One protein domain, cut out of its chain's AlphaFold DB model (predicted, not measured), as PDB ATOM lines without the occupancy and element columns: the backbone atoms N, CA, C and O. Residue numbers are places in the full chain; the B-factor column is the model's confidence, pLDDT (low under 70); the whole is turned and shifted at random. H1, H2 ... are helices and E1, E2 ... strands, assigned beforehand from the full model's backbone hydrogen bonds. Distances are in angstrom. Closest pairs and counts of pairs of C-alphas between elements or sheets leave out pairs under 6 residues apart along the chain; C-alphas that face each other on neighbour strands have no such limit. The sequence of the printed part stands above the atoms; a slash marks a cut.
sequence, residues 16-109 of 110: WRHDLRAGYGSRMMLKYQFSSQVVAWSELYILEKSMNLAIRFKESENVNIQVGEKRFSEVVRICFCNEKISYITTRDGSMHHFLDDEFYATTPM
ATOM      1  N   TRP A  16     138.143 117.448 104.992       44.22
ATOM      2  CA  TRP A  16     139.344 116.624 105.229       44.22
ATOM      3  C   TRP A  16     139.990 116.813 106.615       44.22
ATOM      4  O   TRP A  16     140.714 115.943 107.101       44.22
ATOM      5  N   ARG A  17     139.740 117.947 107.282       53.72
ATOM      6  CA  ARG A  17     140.256 118.220 108.639       53.72
ATOM      7  C   ARG A  17     139.387 117.566 109.709       53.72
ATOM      8  O   ARG A  17     139.893 117.224 110.779       53.72
ATOM      9  N   HIS A  18     138.103 117.377 109.412       52.81
ATOM     10  CA  HIS A  18     137.168 116.667 110.272       52.81
ATOM     11  C   HIS A  18     137.516 115.170 110.349       52.81
ATOM     12  O   HIS A  18     137.583 114.625 111.449       52.81
ATOM     13  N   ASP A  19     137.865 114.545 109.220       56.75
ATOM     14  CA  ASP A  19     138.304 113.142 109.167       56.75
ATOM     15  C   ASP A  19     139.637 112.910 109.879       56.75
ATOM     16  O   ASP A  19     139.793 111.943 110.630       56.75
ATOM     17  N   LEU A  20     140.593 113.833 109.722       58.03
ATOM     18  CA  LEU A  20     141.848 113.793 110.473       58.03
ATOM     19  C   LEU A  20     141.596 113.913 111.979       58.03
ATOM     20  O   LEU A  20     142.150 113.127 112.745       58.03
ATOM     21  N   ARG A  21     140.725 114.831 112.418       59.62
ATOM     22  CA  ARG A  21     140.357 114.970 113.836       59.62
ATOM     23  C   ARG A  21     139.650 113.729 114.369       59.62
ATOM     24  O   ARG A  21     140.016 113.256 115.440       59.62
ATOM     25  N   ALA A  22     138.657 113.206 113.656       62.09
ATOM     26  CA  ALA A  22     137.902 112.034 114.088       62.09
ATOM     27  C   ALA A  22     138.796 110.786 114.133       62.09
ATOM     28  O   ALA A  22     138.763 110.037 115.109       62.09
ATOM     29  N   GLY A  23     139.652 110.607 113.124       65.44
ATOM     30  CA  GLY A  23     140.569 109.478 113.009       65.44
ATOM     31  C   GLY A  23     141.720 109.515 114.014       65.44
ATOM     32  O   GLY A  23     141.994 108.493 114.646       65.44
ATOM     33  N   TYR A  24     142.395 110.658 114.177       64.56
ATOM     34  CA  TYR A  24     143.490 110.806 115.146       64.56
ATOM     35  C   TYR A  24     142.966 110.961 116.568       64.56
ATOM     36  O   TYR A  24     143.440 110.271 117.464       64.56
ATOM     37  N   GLY A  25     141.960 111.810 116.782       62.97
ATOM     38  CA  GLY A  25     141.355 112.032 118.093       62.97
ATOM     39  C   GLY A  25     140.857 110.729 118.712       62.97
ATOM     40  O   GLY A  25     141.270 110.395 119.816       62.97
ATOM     41  N   SER A  26     140.075 109.933 117.974       64.88
ATOM     42  CA  SER A  26     139.552 108.653 118.480       64.88
ATOM     43  C   SER A  26     140.652 107.628 118.774       64.88
ATOM     44  O   SER A  26     140.610 106.958 119.805       64.88
ATOM     45  N   ARG A  27     141.666 107.512 117.904       67.75
ATOM     46  CA  ARG A  27     142.781 106.569 118.105       67.75
ATOM     47  C   ARG A  27     143.652 106.950 119.302       67.75
ATOM     48  O   ARG A  27     143.994 106.089 120.107       67.75
ATOM     49  N   MET A  28     143.963 108.238 119.452       68.62
ATOM     50  CA  MET A  28     144.741 108.747 120.584       68.62
ATOM     51  C   MET A  28     143.936 108.670 121.892       68.62
ATOM     52  O   MET A  28     144.494 108.309 122.924       68.62
ATOM     53  N   MET A  29     142.621 108.931 121.855       65.56
ATOM     54  CA  MET A  29     141.725 108.747 123.005       65.56
ATOM     55  C   MET A  29     141.763 107.327 123.549       65.56
ATOM     56  O   MET A  29     141.911 107.142 124.752       65.56
ATOM     57  N   LEU A  30     141.637 106.334 122.667       69.19
ATOM     58  CA  LEU A  30     141.645 104.930 123.067       69.19
ATOM     59  C   LEU A  30     143.004 104.515 123.636       69.19
ATOM     60  O   LEU A  30     143.054 103.811 124.640       69.19
ATOM     61  N   LYS A  31     144.100 104.975 123.021       74.81
ATOM     62  CA  LYS A  31     145.459 104.591 123.418       74.81
ATOM     63  C   LYS A  31     145.911 105.233 124.735       74.81
ATOM     64  O   LYS A  31     146.529 104.552 125.546       74.81
ATOM     65  N   TYR A  32     145.593 106.508 124.963       70.38
ATOM     66  CA  TYR A  32     146.069 107.267 126.133       70.38
ATOM     67  C   TYR A  32     144.957 107.653 127.118       70.38
ATOM     68  O   TYR A  32     145.158 108.495 127.990       70.38
ATOM     69  N   GLN A  33     143.780 107.036 126.979       70.75
ATOM     70  CA  GLN A  33     142.640 107.174 127.889       70.75
ATOM     71  C   GLN A  33     142.185 108.627 128.115       70.75
ATOM     72  O   GLN A  33     141.874 109.033 129.234       70.75
ATOM     73  N   PHE A  34     142.117 109.427 127.048       67.00
ATOM     74  CA  PHE A  34     141.531 110.767 127.142       67.00
ATOM     75  C   PHE A  34     140.012 110.706 127.318       67.00
ATOM     76  O   PHE A  34     139.331 109.872 126.715       67.00
ATOM     77  N   SER A  35     139.457 111.681 128.044       63.00
ATOM     78  CA  SER A  35     138.022 111.948 127.969       63.00
ATOM     79  C   SER A  35     137.671 112.537 126.595       63.00
ATOM     80  O   SER A  35     138.393 113.377 126.048       63.00
ATOM     81  N   SER A  36     136.538 112.113 126.034       64.12
ATOM     82  CA  SER A  36     136.035 112.616 124.748       64.12
ATOM     83  C   SER A  36     135.773 114.125 124.761       64.12
ATOM     84  O   SER A  36     135.986 114.798 123.753       64.12
ATOM     85  N   GLN A  37     135.358 114.668 125.909       65.94
ATOM     86  CA  GLN A  37     135.094 116.096 126.098       65.94
ATOM     87  C   GLN A  37     136.375 116.932 126.026       65.94
ATOM     88  O   GLN A  37     136.407 117.935 125.318       65.94
ATOM     89  N   VAL A  38     137.448 116.474 126.677       66.69
ATOM     90  CA  VAL A  38     138.751 117.162 126.694       66.69
ATOM     91  C   VAL A  38     139.319 117.280 125.276       66.69
ATOM     92  O   VAL A  38     139.764 118.342 124.841       66.69
ATOM     93  N   VAL A  39     139.227 116.207 124.483       65.88
ATOM     94  CA  VAL A  39     139.667 116.246 123.080       65.88
ATOM     95  C   VAL A  39     138.768 117.148 122.238       65.88
ATOM     96  O   VAL A  39     139.276 117.880 121.391       65.88
ATOM     97  N   ALA A  40     137.452 117.157 122.463       65.12
ATOM     98  CA  ALA A  40     136.521 118.015 121.730       65.12
ATOM     99  C   ALA A  40     136.776 119.519 121.951       65.12
ATOM    100  O   ALA A  40     136.563 120.310 121.030       65.12
ATOM    101  N   TRP A  41     137.257 119.914 123.131       66.88
ATOM    102  CA  TRP A  41     137.452 121.321 123.503       66.88
ATOM    103  C   TRP A  41     138.899 121.817 123.387       66.88
ATOM    104  O   TRP A  41     139.128 123.029 123.413       66.88
ATOM    105  N   SER A  42     139.849 120.902 123.188       67.31
ATOM    106  CA  SER A  42     141.262 121.202 122.941       67.31
ATOM    107  C   SER A  42     141.552 121.780 121.546       67.31
ATOM    108  O   SER A  42     140.853 121.512 120.557       67.31
ATOM    109  N   GLU A  43     142.642 122.548 121.465       70.62
ATOM    110  CA  GLU A  43     143.230 123.014 120.210       70.62
ATOM    111  C   GLU A  43     144.173 121.937 119.642       70.62
ATOM    112  O   GLU A  43     145.101 121.492 120.320       70.62
ATOM    113  N   LEU A  44     143.968 121.539 118.383       67.94
ATOM    114  CA  LEU A  44     144.730 120.475 117.719       67.94
ATOM    115  C   LEU A  44     145.613 121.038 116.606       67.94
ATOM    116  O   LEU A  44     145.104 121.491 115.591       67.94
ATOM    117  N   TYR A  45     146.928 120.923 116.742       66.19
ATOM    118  CA  TYR A  45     147.929 121.414 115.798       66.19
ATOM    119  C   TYR A  45     148.521 120.239 115.012       66.19
ATOM    120  O   TYR A  45     149.085 119.343 115.629       66.19
ATOM    121  N   ILE A  46     148.457 120.241 113.675       63.03
ATOM    122  CA  ILE A  46     149.115 119.218 112.839       63.03
ATOM    123  C   ILE A  46     150.260 119.852 112.045       63.03
ATOM    124  O   ILE A  46     150.073 120.799 111.280       63.03
ATOM    125  N   LEU A  47     151.453 119.288 112.191       56.62
ATOM    126  CA  LEU A  47     152.624 119.593 111.380       56.62
ATOM    127  C   LEU A  47     152.538 118.834 110.047       56.62
ATOM    128  O   LEU A  47     152.907 117.666 109.969       56.62
ATOM    129  N   GLU A  48     152.092 119.514 108.984       50.16
ATOM    130  CA  GLU A  48     151.836 118.935 107.646       50.16
ATOM    131  C   GLU A  48     152.975 118.065 107.081       50.16
ATOM    132  O   GLU A  48     152.708 117.119 106.350       50.16
ATOM    133  N   LYS A  49     154.243 118.359 107.400       48.84
ATOM    134  CA  LYS A  49     155.398 117.626 106.845       48.84
ATOM    135  C   LYS A  49     155.835 116.401 107.647       48.84
ATOM    136  O   LYS A  49     156.570 115.584 107.108       48.84
ATOM    137  N   SER A  50     155.452 116.300 108.916       52.62
ATOM    138  CA  SER A  50     155.859 115.195 109.795       52.62
ATOM    139  C   SER A  50     154.680 114.408 110.353       52.62
ATOM    140  O   SER A  50     154.891 113.439 111.067       52.62
ATOM    141  N   MET A  51     153.444 114.837 110.065       58.72
ATOM    142  CA  MET A  51     152.229 114.347 110.723       58.72
ATOM    143  C   MET A  51     152.307 114.400 112.259       58.72
ATOM    144  O   MET A  51     151.538 113.727 112.944       58.72
ATOM    145  N   ASN A  52     153.208 115.217 112.819       63.28
ATOM    146  CA  ASN A  52     153.271 115.410 114.260       63.28
ATOM    147  C   ASN A  52     152.033 116.191 114.695       63.28
ATOM    148  O   ASN A  52     151.675 117.205 114.088       63.28
ATOM    149  N   LEU A  53     151.396 115.722 115.756       69.50
ATOM    150  CA  LEU A  53     150.197 116.320 116.321       69.50
ATOM    151  C   LEU A  53     150.573 116.950 117.657       69.50
ATOM    152  O   LEU A  53     151.236 116.318 118.466       69.50
ATOM    153  N   ALA A  54     150.123 118.164 117.933       73.88
ATOM    154  CA  ALA A  54     150.133 118.698 119.285       73.88
ATOM    155  C   ALA A  54     148.709 119.028 119.720       73.88
ATOM    156  O   ALA A  54     147.951 119.646 118.978       73.88
ATOM    157  N   ILE A  55     148.357 118.619 120.929       74.81
ATOM    158  CA  ILE A  55     147.094 118.934 121.585       74.81
ATOM    159  C   ILE A  55     147.407 119.954 122.667       74.81
ATOM    160  O   ILE A  55     148.243 119.693 123.532       74.81
ATOM    161  N   ARG A  56     146.770 121.121 122.612       77.31
ATOM    162  CA  ARG A  56     146.825 122.119 123.681       77.31
ATOM    163  C   ARG A  56     145.474 122.165 124.375       77.31
ATOM    164  O   ARG A  56     144.446 122.384 123.732       77.31
ATOM    165  N   PHE A  57     145.489 121.957 125.682       75.56
ATOM    166  CA  PHE A  57     144.291 122.002 126.507       75.56
ATOM    167  C   PHE A  57     144.020 123.432 126.961       75.56
ATOM    168  O   PHE A  57     144.945 124.232 127.134       75.56
ATOM    169  N   LYS A  58     142.739 123.765 127.122       71.38
ATOM    170  CA  LYS A  58     142.341 125.058 127.679       71.38
ATOM    171  C   LYS A  58     142.724 125.105 129.155       71.38
ATOM    172  O   LYS A  58     142.575 124.118 129.867       71.38
ATOM    173  N   GLU A  59     143.164 126.266 129.630       63.88
ATOM    174  CA  GLU A  59     143.589 126.460 131.027       63.88
ATOM    175  C   GLU A  59     142.478 126.161 132.048       63.88
ATOM    176  O   GLU A  59     142.757 125.818 133.192       63.88
ATOM    177  N   SER A  60     141.211 126.217 131.641       60.06
ATOM    178  CA  SER A  60     140.072 125.844 132.485       60.06
ATOM    179  C   SER A  60     139.948 124.338 132.750       60.06
ATOM    180  O   SER A  60     139.137 123.941 133.583       60.06
ATOM    181  N   GLU A  61     140.693 123.485 132.042       65.50
ATOM    182  CA  GLU A  61     140.571 122.033 132.157       65.50
ATOM    183  C   GLU A  61     141.666 121.448 133.055       65.50
ATOM    184  O   GLU A  61     142.860 121.560 132.778       65.50
ATOM    185  N   ASN A  62     141.258 120.780 134.136       71.06
ATOM    186  CA  ASN A  62     142.148 119.956 134.956       71.06
ATOM    187  C   ASN A  62     142.350 118.600 134.269       71.06
ATOM    188  O   ASN A  62     141.736 117.596 134.640       71.06
ATOM    189  N   VAL A  63     143.172 118.585 133.220       79.56
ATOM    190  CA  VAL A  63     143.418 117.384 132.416       79.56
ATOM    191  C   VAL A  63     144.385 116.454 133.137       79.56
ATOM    192  O   VAL A  63     145.507 116.834 133.470       79.56
ATOM    193  N   ASN A  64     143.946 115.213 133.340       83.38
ATOM    194  CA  ASN A  64     144.774 114.118 133.826       83.38
ATOM    195  C   ASN A  64     144.935 113.084 132.711       83.38
ATOM    196  O   ASN A  64     143.976 112.792 131.997       83.38
ATOM    197  N   ILE A  65     146.128 112.514 132.588       80.31
ATOM    198  CA  ILE A  65     146.432 111.478 131.599       80.31
ATOM    199  C   ILE A  65     147.228 110.349 132.238       80.31
ATOM    200  O   ILE A  65     148.067 110.573 133.114       80.31
ATOM    201  N   GLN A  66     146.970 109.132 131.769       83.19
ATOM    202  CA  GLN A  66     147.759 107.958 132.101       83.19
ATOM    203  C   GLN A  66     148.506 107.471 130.853       83.19
ATOM    204  O   GLN A  66     147.905 107.246 129.806       83.19
ATOM    205  N   VAL A  67     149.822 107.299 130.981       80.19
ATOM    206  CA  VAL A  67     150.694 106.736 129.942       80.19
ATOM    207  C   VAL A  67     151.427 105.547 130.553       80.19
ATOM    208  O   VAL A  67     152.279 105.716 131.429       80.19
ATOM    209  N   GLY A  68     151.038 104.336 130.147       79.56
ATOM    210  CA  GLY A  68     151.471 103.107 130.812       79.56
ATOM    211  C   GLY A  68     151.093 103.120 132.298       79.56
ATOM    212  O   GLY A  68     149.921 103.271 132.653       79.56
ATOM    213  N   GLU A  69     152.092 102.996 133.170       81.25
ATOM    214  CA  GLU A  69     151.926 103.041 134.631       81.25
ATOM    215  C   GLU A  69     152.011 104.462 135.216       81.25
ATOM    216  O   GLU A  69     151.691 104.674 136.386       81.25
ATOM    217  N   LYS A  70     152.429 105.458 134.422       84.50
ATOM    218  CA  LYS A  70     152.607 106.833 134.898       84.50
ATOM    219  C   LYS A  70     151.340 107.654 134.737       84.50
ATOM    220  O   LYS A  70     150.651 107.569 133.722       84.50
ATOM    221  N   ARG A  71     151.072 108.503 135.727       87.88
ATOM    222  CA  ARG A  71     149.978 109.477 135.708       87.88
ATOM    223  C   ARG A  71     150.537 110.889 135.749       87.88
ATOM    224  O   ARG A  71     151.437 111.167 136.536       87.88
ATOM    225  N   PHE A  72     149.970 111.753 134.920       87.25
ATOM    226  CA  PHE A  72     150.301 113.169 134.850       87.25
ATOM    227  C   PHE A  72     149.033 113.980 135.075       87.25
ATOM    228  O   PHE A  72     147.985 113.675 134.501       87.25
ATOM    229  N   SER A  73     149.147 115.000 135.915       88.44
ATOM    230  CA  SER A  73     148.052 115.881 136.299       88.44
ATOM    231  C   SER A  73     148.304 117.295 135.806       88.44
ATOM    232  O   SER A  73     149.446 117.677 135.570       88.44
ATOM    233  N   GLU A  74     147.225 118.057 135.642       88.50
ATOM    234  CA  GLU A  74     147.272 119.452 135.185       88.50
ATOM    235  C   GLU A  74     147.995 119.620 133.840       88.50
ATOM    236  O   GLU A  74     148.772 120.553 133.625       88.50
ATOM    237  N   VAL A  75     147.752 118.689 132.919       86.31
ATOM    238  CA  VAL A  75     148.377 118.705 131.600       86.31
ATOM    239  C   VAL A  75     147.837 119.866 130.772       86.31
ATOM    240  O   VAL A  75     146.635 119.992 130.559       86.31
ATOM    241  N   VAL A  76     148.740 120.690 130.244       88.25
ATOM    242  CA  VAL A  76     148.402 121.837 129.385       88.25
ATOM    243  C   VAL A  76     148.693 121.568 127.913       88.25
ATOM    244  O   VAL A  76     148.057 122.152 127.033       88.25
ATOM    245  N   ARG A  77     149.634 120.666 127.609       85.19
ATOM    246  CA  ARG A  77     149.988 120.319 126.231       85.19
ATOM    247  C   ARG A  77     150.505 118.896 126.121       85.19
ATOM    248  O   ARG A  77     151.225 118.430 126.994       85.19
ATOM    249  N   ILE A  78     150.204 118.239 125.007       83.31
ATOM    250  CA  ILE A  78     150.814 116.962 124.624       83.31
ATOM    251  C   ILE A  78     151.251 117.050 123.172       83.31
ATOM    252  O   ILE A  78     150.530 117.585 122.333       83.31
ATOM    253  N   CYS A  79     152.435 116.536 122.877       81.38
ATOM    254  CA  CYS A  79     152.952 116.420 121.526       81.38
ATOM    255  C   CYS A  79     153.137 114.954 121.159       81.38
ATOM    256  O   CYS A  79     153.632 114.161 121.959       81.38
ATOM    257  N   PHE A  80     152.776 114.629 119.927       77.44
ATOM    258  CA  PHE A  80     152.842 113.310 119.339       77.44
ATOM    259  C   PHE A  80     153.705 113.346 118.080       77.44
ATOM    260  O   PHE A  80     153.533 114.216 117.221       77.44
ATOM    261  N   CYS A  81     154.577 112.355 117.945       74.00
ATOM    262  CA  CYS A  81     155.376 112.089 116.756       74.00
ATOM    263  C   CYS A  81     155.062 110.668 116.288       74.00
ATOM    264  O   CYS A  81     155.165 109.734 117.079       74.00
ATOM    265  N   ASN A  82     154.665 110.493 115.023       72.69
ATOM    266  CA  ASN A  82     154.304 109.181 114.465       72.69
ATOM    267  C   ASN A  82     153.335 108.379 115.362       72.69
ATOM    268  O   ASN A  82     153.593 107.221 115.673       72.69
ATOM    269  N   GLU A  83     152.244 109.007 115.820       72.25
ATOM    270  CA  GLU A  83     151.220 108.375 116.683       72.25
ATOM    271  C   GLU A  83     151.693 107.972 118.103       72.25
ATOM    272  O   GLU A  83     150.935 107.364 118.871       72.25
ATOM    273  N   LYS A  84     152.914 108.351 118.492       78.50
ATOM    274  CA  LYS A  84     153.494 108.132 119.826       78.50
ATOM    275  C   LYS A  84     153.686 109.445 120.568       78.50
ATOM    276  O   LYS A  84     153.939 110.466 119.930       78.50
ATOM    277  N   ILE A  85     153.570 109.446 121.892       81.31
ATOM    278  CA  ILE A  85     153.856 110.642 122.691       81.31
ATOM    279  C   ILE A  85     155.346 110.962 122.568       81.31
ATOM    280  O   ILE A  85     156.202 110.097 122.731       81.31
ATOM    281  N   SER A  86     155.640 112.227 122.281       85.69
ATOM    282  CA  SER A  86     156.986 112.788 122.346       85.69
ATOM    283  C   SER A  86     157.197 113.540 123.655       85.69
ATOM    284  O   SER A  86     158.217 113.343 124.308       85.69
ATOM    285  N   TYR A  87     156.239 114.380 124.062       88.44
ATOM    286  CA  TYR A  87     156.304 115.058 125.355       88.44
ATOM    287  C   TYR A  87     154.931 115.484 125.880       88.44
ATOM    288  O   TYR A  87     153.983 115.685 125.116       88.44
ATOM    289  N   ILE A  88     154.859 115.668 127.196       89.06
ATOM    290  CA  ILE A  88     153.727 116.214 127.946       89.06
ATOM    291  C   ILE A  88     154.220 117.446 128.695       89.06
ATOM    292  O   ILE A  88     155.251 117.385 129.352       89.06
ATOM    293  N   THR A  89     153.485 118.548 128.622       90.44
ATOM    294  CA  THR A  89     153.728 119.742 129.435       90.44
ATOM    295  C   THR A  89     152.620 119.884 130.466       90.44
ATOM    296  O   THR A  89     151.438 119.832 130.114       90.44
ATOM    297  N   THR A  90     153.001 120.095 131.718       90.69
ATOM    298  CA  THR A  90     152.107 120.333 132.856       90.69
ATOM    299  C   THR A  90     152.119 121.805 133.265       90.69
ATOM    300  O   THR A  90     152.981 122.584 132.854       90.69
ATOM    301  N   ARG A  91     151.098 122.224 134.018       89.50
ATOM    302  CA  ARG A  91     150.880 123.627 134.405       89.50
ATOM    303  C   ARG A  91     151.999 124.214 135.266       89.50
ATOM    304  O   ARG A  91     152.238 125.414 135.199       89.50
ATOM    305  N   ASP A  92     152.685 123.376 136.031       90.06
ATOM    306  CA  ASP A  92     153.870 123.732 136.821       90.06
ATOM    307  C   ASP A  92     155.097 124.102 135.960       90.06
ATOM    308  O   ASP A  92     156.137 124.473 136.499       90.06
ATOM    309  N   GLY A  93     154.987 124.009 134.631       89.00
ATOM    310  CA  GLY A  93     156.086 124.259 133.706       89.00
ATOM    311  C   GLY A  93     156.998 123.051 133.513       89.00
ATOM    312  O   GLY A  93     158.040 123.191 132.879       89.00
ATOM    313  N   SER A  94     156.639 121.866 134.011       90.69
ATOM    314  CA  SER A  94     157.395 120.646 133.733       90.69
ATOM    315  C   SER A  94     157.081 120.117 132.332       90.69
ATOM    316  O   SER A  94     155.935 120.089 131.880       90.69
ATOM    317  N   MET A  95     158.118 119.667 131.627       92.12
ATOM    318  CA  MET A  95     158.021 118.959 130.356       92.12
ATOM    319  C   MET A  95     158.543 117.533 130.529       92.12
ATOM    320  O   MET A  95     159.733 117.315 130.741       92.12
ATOM    321  N   HIS A  96     157.649 116.557 130.439       90.56
ATOM    322  CA  HIS A  96     157.952 115.134 130.529       90.56
ATOM    323  C   HIS A  96     158.158 114.566 129.131       90.56
ATOM    324  O   HIS A  96     157.258 114.648 128.297       90.56
ATOM    325  N   HIS A  97     159.324 113.985 128.875       87.81
ATOM    326  CA  HIS A  97     159.710 113.482 127.562       87.81
ATOM    327  C   HIS A  97     159.563 111.970 127.468       87.81
ATOM    328  O   HIS A  97     159.822 111.236 128.430       87.81
ATOM    329  N   PHE A  98     159.179 111.525 126.277       86.94
ATOM    330  CA  PHE A  98     158.882 110.139 125.960       86.94
ATOM    331  C   PHE A  98     159.619 109.704 124.695       86.94
ATOM    332  O   PHE A  98     159.773 110.478 123.746       86.94
ATOM    333  N   LEU A  99     160.065 108.452 124.694       82.06
ATOM    334  CA  LEU A  99     160.601 107.754 123.538       82.06
ATOM    335  C   LEU A  99     159.788 106.475 123.393       82.06
ATOM    336  O   LEU A  99     159.733 105.674 124.315       82.06
ATOM    337  N   ASP A 100     159.115 106.311 122.259       80.94
ATOM    338  CA  ASP A 100     158.257 105.153 122.007       80.94
ATOM    339  C   ASP A 100     157.191 104.886 123.093       80.94
ATOM    340  O   ASP A 100     156.909 103.743 123.426       80.94
ATOM    341  N   ASP A 101     156.561 105.953 123.603       77.94
ATOM    342  CA  ASP A 101     155.594 105.941 124.719       77.94
ATOM    343  C   ASP A 101     156.184 105.569 126.094       77.94
ATOM    344  O   ASP A 101     155.458 105.537 127.091       77.94
ATOM    345  N   GLU A 102     157.501 105.385 126.189       82.44
ATOM    346  CA  GLU A 102     158.211 105.195 127.450       82.44
ATOM    347  C   GLU A 102     158.766 106.524 127.963       82.44
ATOM    348  O   GLU A 102     159.440 107.272 127.255       82.44
ATOM    349  N   PHE A 103     158.480 106.836 129.224       85.50
ATOM    350  CA  PHE A 103     159.020 108.024 129.875       85.50
ATOM    351  C   PHE A 103     160.538 107.904 130.042       85.50
ATOM    352  O   PHE A 103     161.002 106.918 130.613       85.50
ATOM    353  N   TYR A 104     161.293 108.948 129.678       86.75
ATOM    354  CA  TYR A 104     162.752 108.945 129.860       86.75
ATOM    355  C   TYR A 104     163.332 110.179 130.567       86.75
ATOM    356  O   TYR A 104     164.383 110.058 131.192       86.75
ATOM    357  N   ALA A 105     162.687 111.351 130.519       88.94
ATOM    358  CA  ALA A 105     163.235 112.561 131.144       88.94
ATOM    359  C   ALA A 105     162.163 113.575 131.566       88.94
ATOM    360  O   ALA A 105     161.022 113.541 131.108       88.94
ATOM    361  N   THR A 106     162.536 114.510 132.440       91.44
ATOM    362  CA  THR A 106     161.751 115.718 132.741       91.44
ATOM    363  C   THR A 106     162.663 116.936 132.697       91.44
ATOM    364  O   THR A 106     163.748 116.907 133.274       91.44
ATOM    365  N   THR A 107     162.229 117.990 132.009       89.12
ATOM    366  CA  THR A 107     162.942 119.270 131.912       89.12
ATOM    367  C   THR A 107     162.003 120.423 132.265       89.12
ATOM    368  O   THR A 107     160.799 120.303 132.032       89.12
ATOM    369  N   PRO A 108     162.508 121.546 132.796       84.88
ATOM    370  CA  PRO A 108     161.715 122.767 132.891       84.88
ATOM    371  C   PRO A 108     161.363 123.287 131.488       84.88
ATOM    372  O   PRO A 108     162.097 123.051 130.526       84.88
ATOM    373  N   MET A 109     160.226 123.968 131.369       74.56
ATOM    374  CA  MET A 109     159.824 124.687 130.165       74.56
ATOM    375  C   MET A 109     160.551 126.037 130.136       74.56
ATOM    376  O   MET A 109     160.377 126.836 131.055       74.56
TER     377      MET A 109
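What this domain is: This is residues 16 to 109 of the 110 residues of an uncharacterized protein of Candidatus Termititenax aidoneus (UniProt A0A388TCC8). A twisted sheet of six strands makes a wall, and the long helix H1 crosses one face near the edge strand E1. The small hairpin E3 and E4 lies on that same side beyond the end of H1, H2 grazes the sheet, and the other face is bare. The printed part has 94 residues, with two named helices and then eight named strands, H1 H2 E1 to E8, a mixed class. The sheet's order is E1 - E2 - E5 - E6 - E7 - E8, all antiparallel. The whole is compact, with a radius of gyration of the C-alphas of 12.4 A, and spans 36 by 28 by 23 A.

How they stand to each other: H1, residues 16 to 32, and H2, residues 36 to 41, only just touch, with 3 pairs of C-alphas within 8 A; Gly 25 and Val 39 have the closest, 6.7 A apart. They run opposite ways at a steep tilt of 47 degrees. In both helices every O i to N i+4 pair is within hydrogen-bond range. E1, residues 43 to 47, and E2, residues 52 to 56, form an antiparallel hairpin, with N 45 and O 54 2.8 A apart. H1 is on the sheet at a height of 9.9 A, over E1 and E2, in two layers, a helix on one face of a sheet. On the local plane it runs across the strands, at 75 degrees to E1. H2 only grazes the sheet, with residues 38 to 41. E3, residues 65 to 67, and E4, residues 70 to 72, form a hairpin, with N 65 and O 72 2.9 A apart. The closest C-alphas of H1 and E3, those of Tyr 32 and Val 67, are 6.0 A apart. E5, residues 75 to 81, is antiparallel to E2, with N 55 and O 78 2.8 A apart. E6, residues 84 to 90, E7, residues 94 to 99, and E8, residues 102 to 108, follow E5 in a meander, each strand the antiparallel neighbour of the one before. N 79 and O 87, 2.9 A, N 88 and O 96, 2.8 A, and N 97 and O 105, 2.8 A, are within hydrogen-bond range.

Where its parts are: H1 begins at C-alpha 16, (139.344, 116.624, 105.229), and measures 23.9 A from first to last C-alpha. E5 measures 17.7 A, E6 17.9 A, E7 16.7 A and E8 18.7 A. E8 ends at C-alpha 108, (161.715, 122.767, 132.891).

The domain as a whole: The C-alphas of Trp 16 and Pro 108 are the two farthest apart, 36.1 A. The printed part has no cut and no long link; E2 to E3 is short, the others tight. The mean pLDDT of the printed part is 74.4, with residues 16 to 30, 34 to 42, 44 to 53 and 59 to 61 under 70.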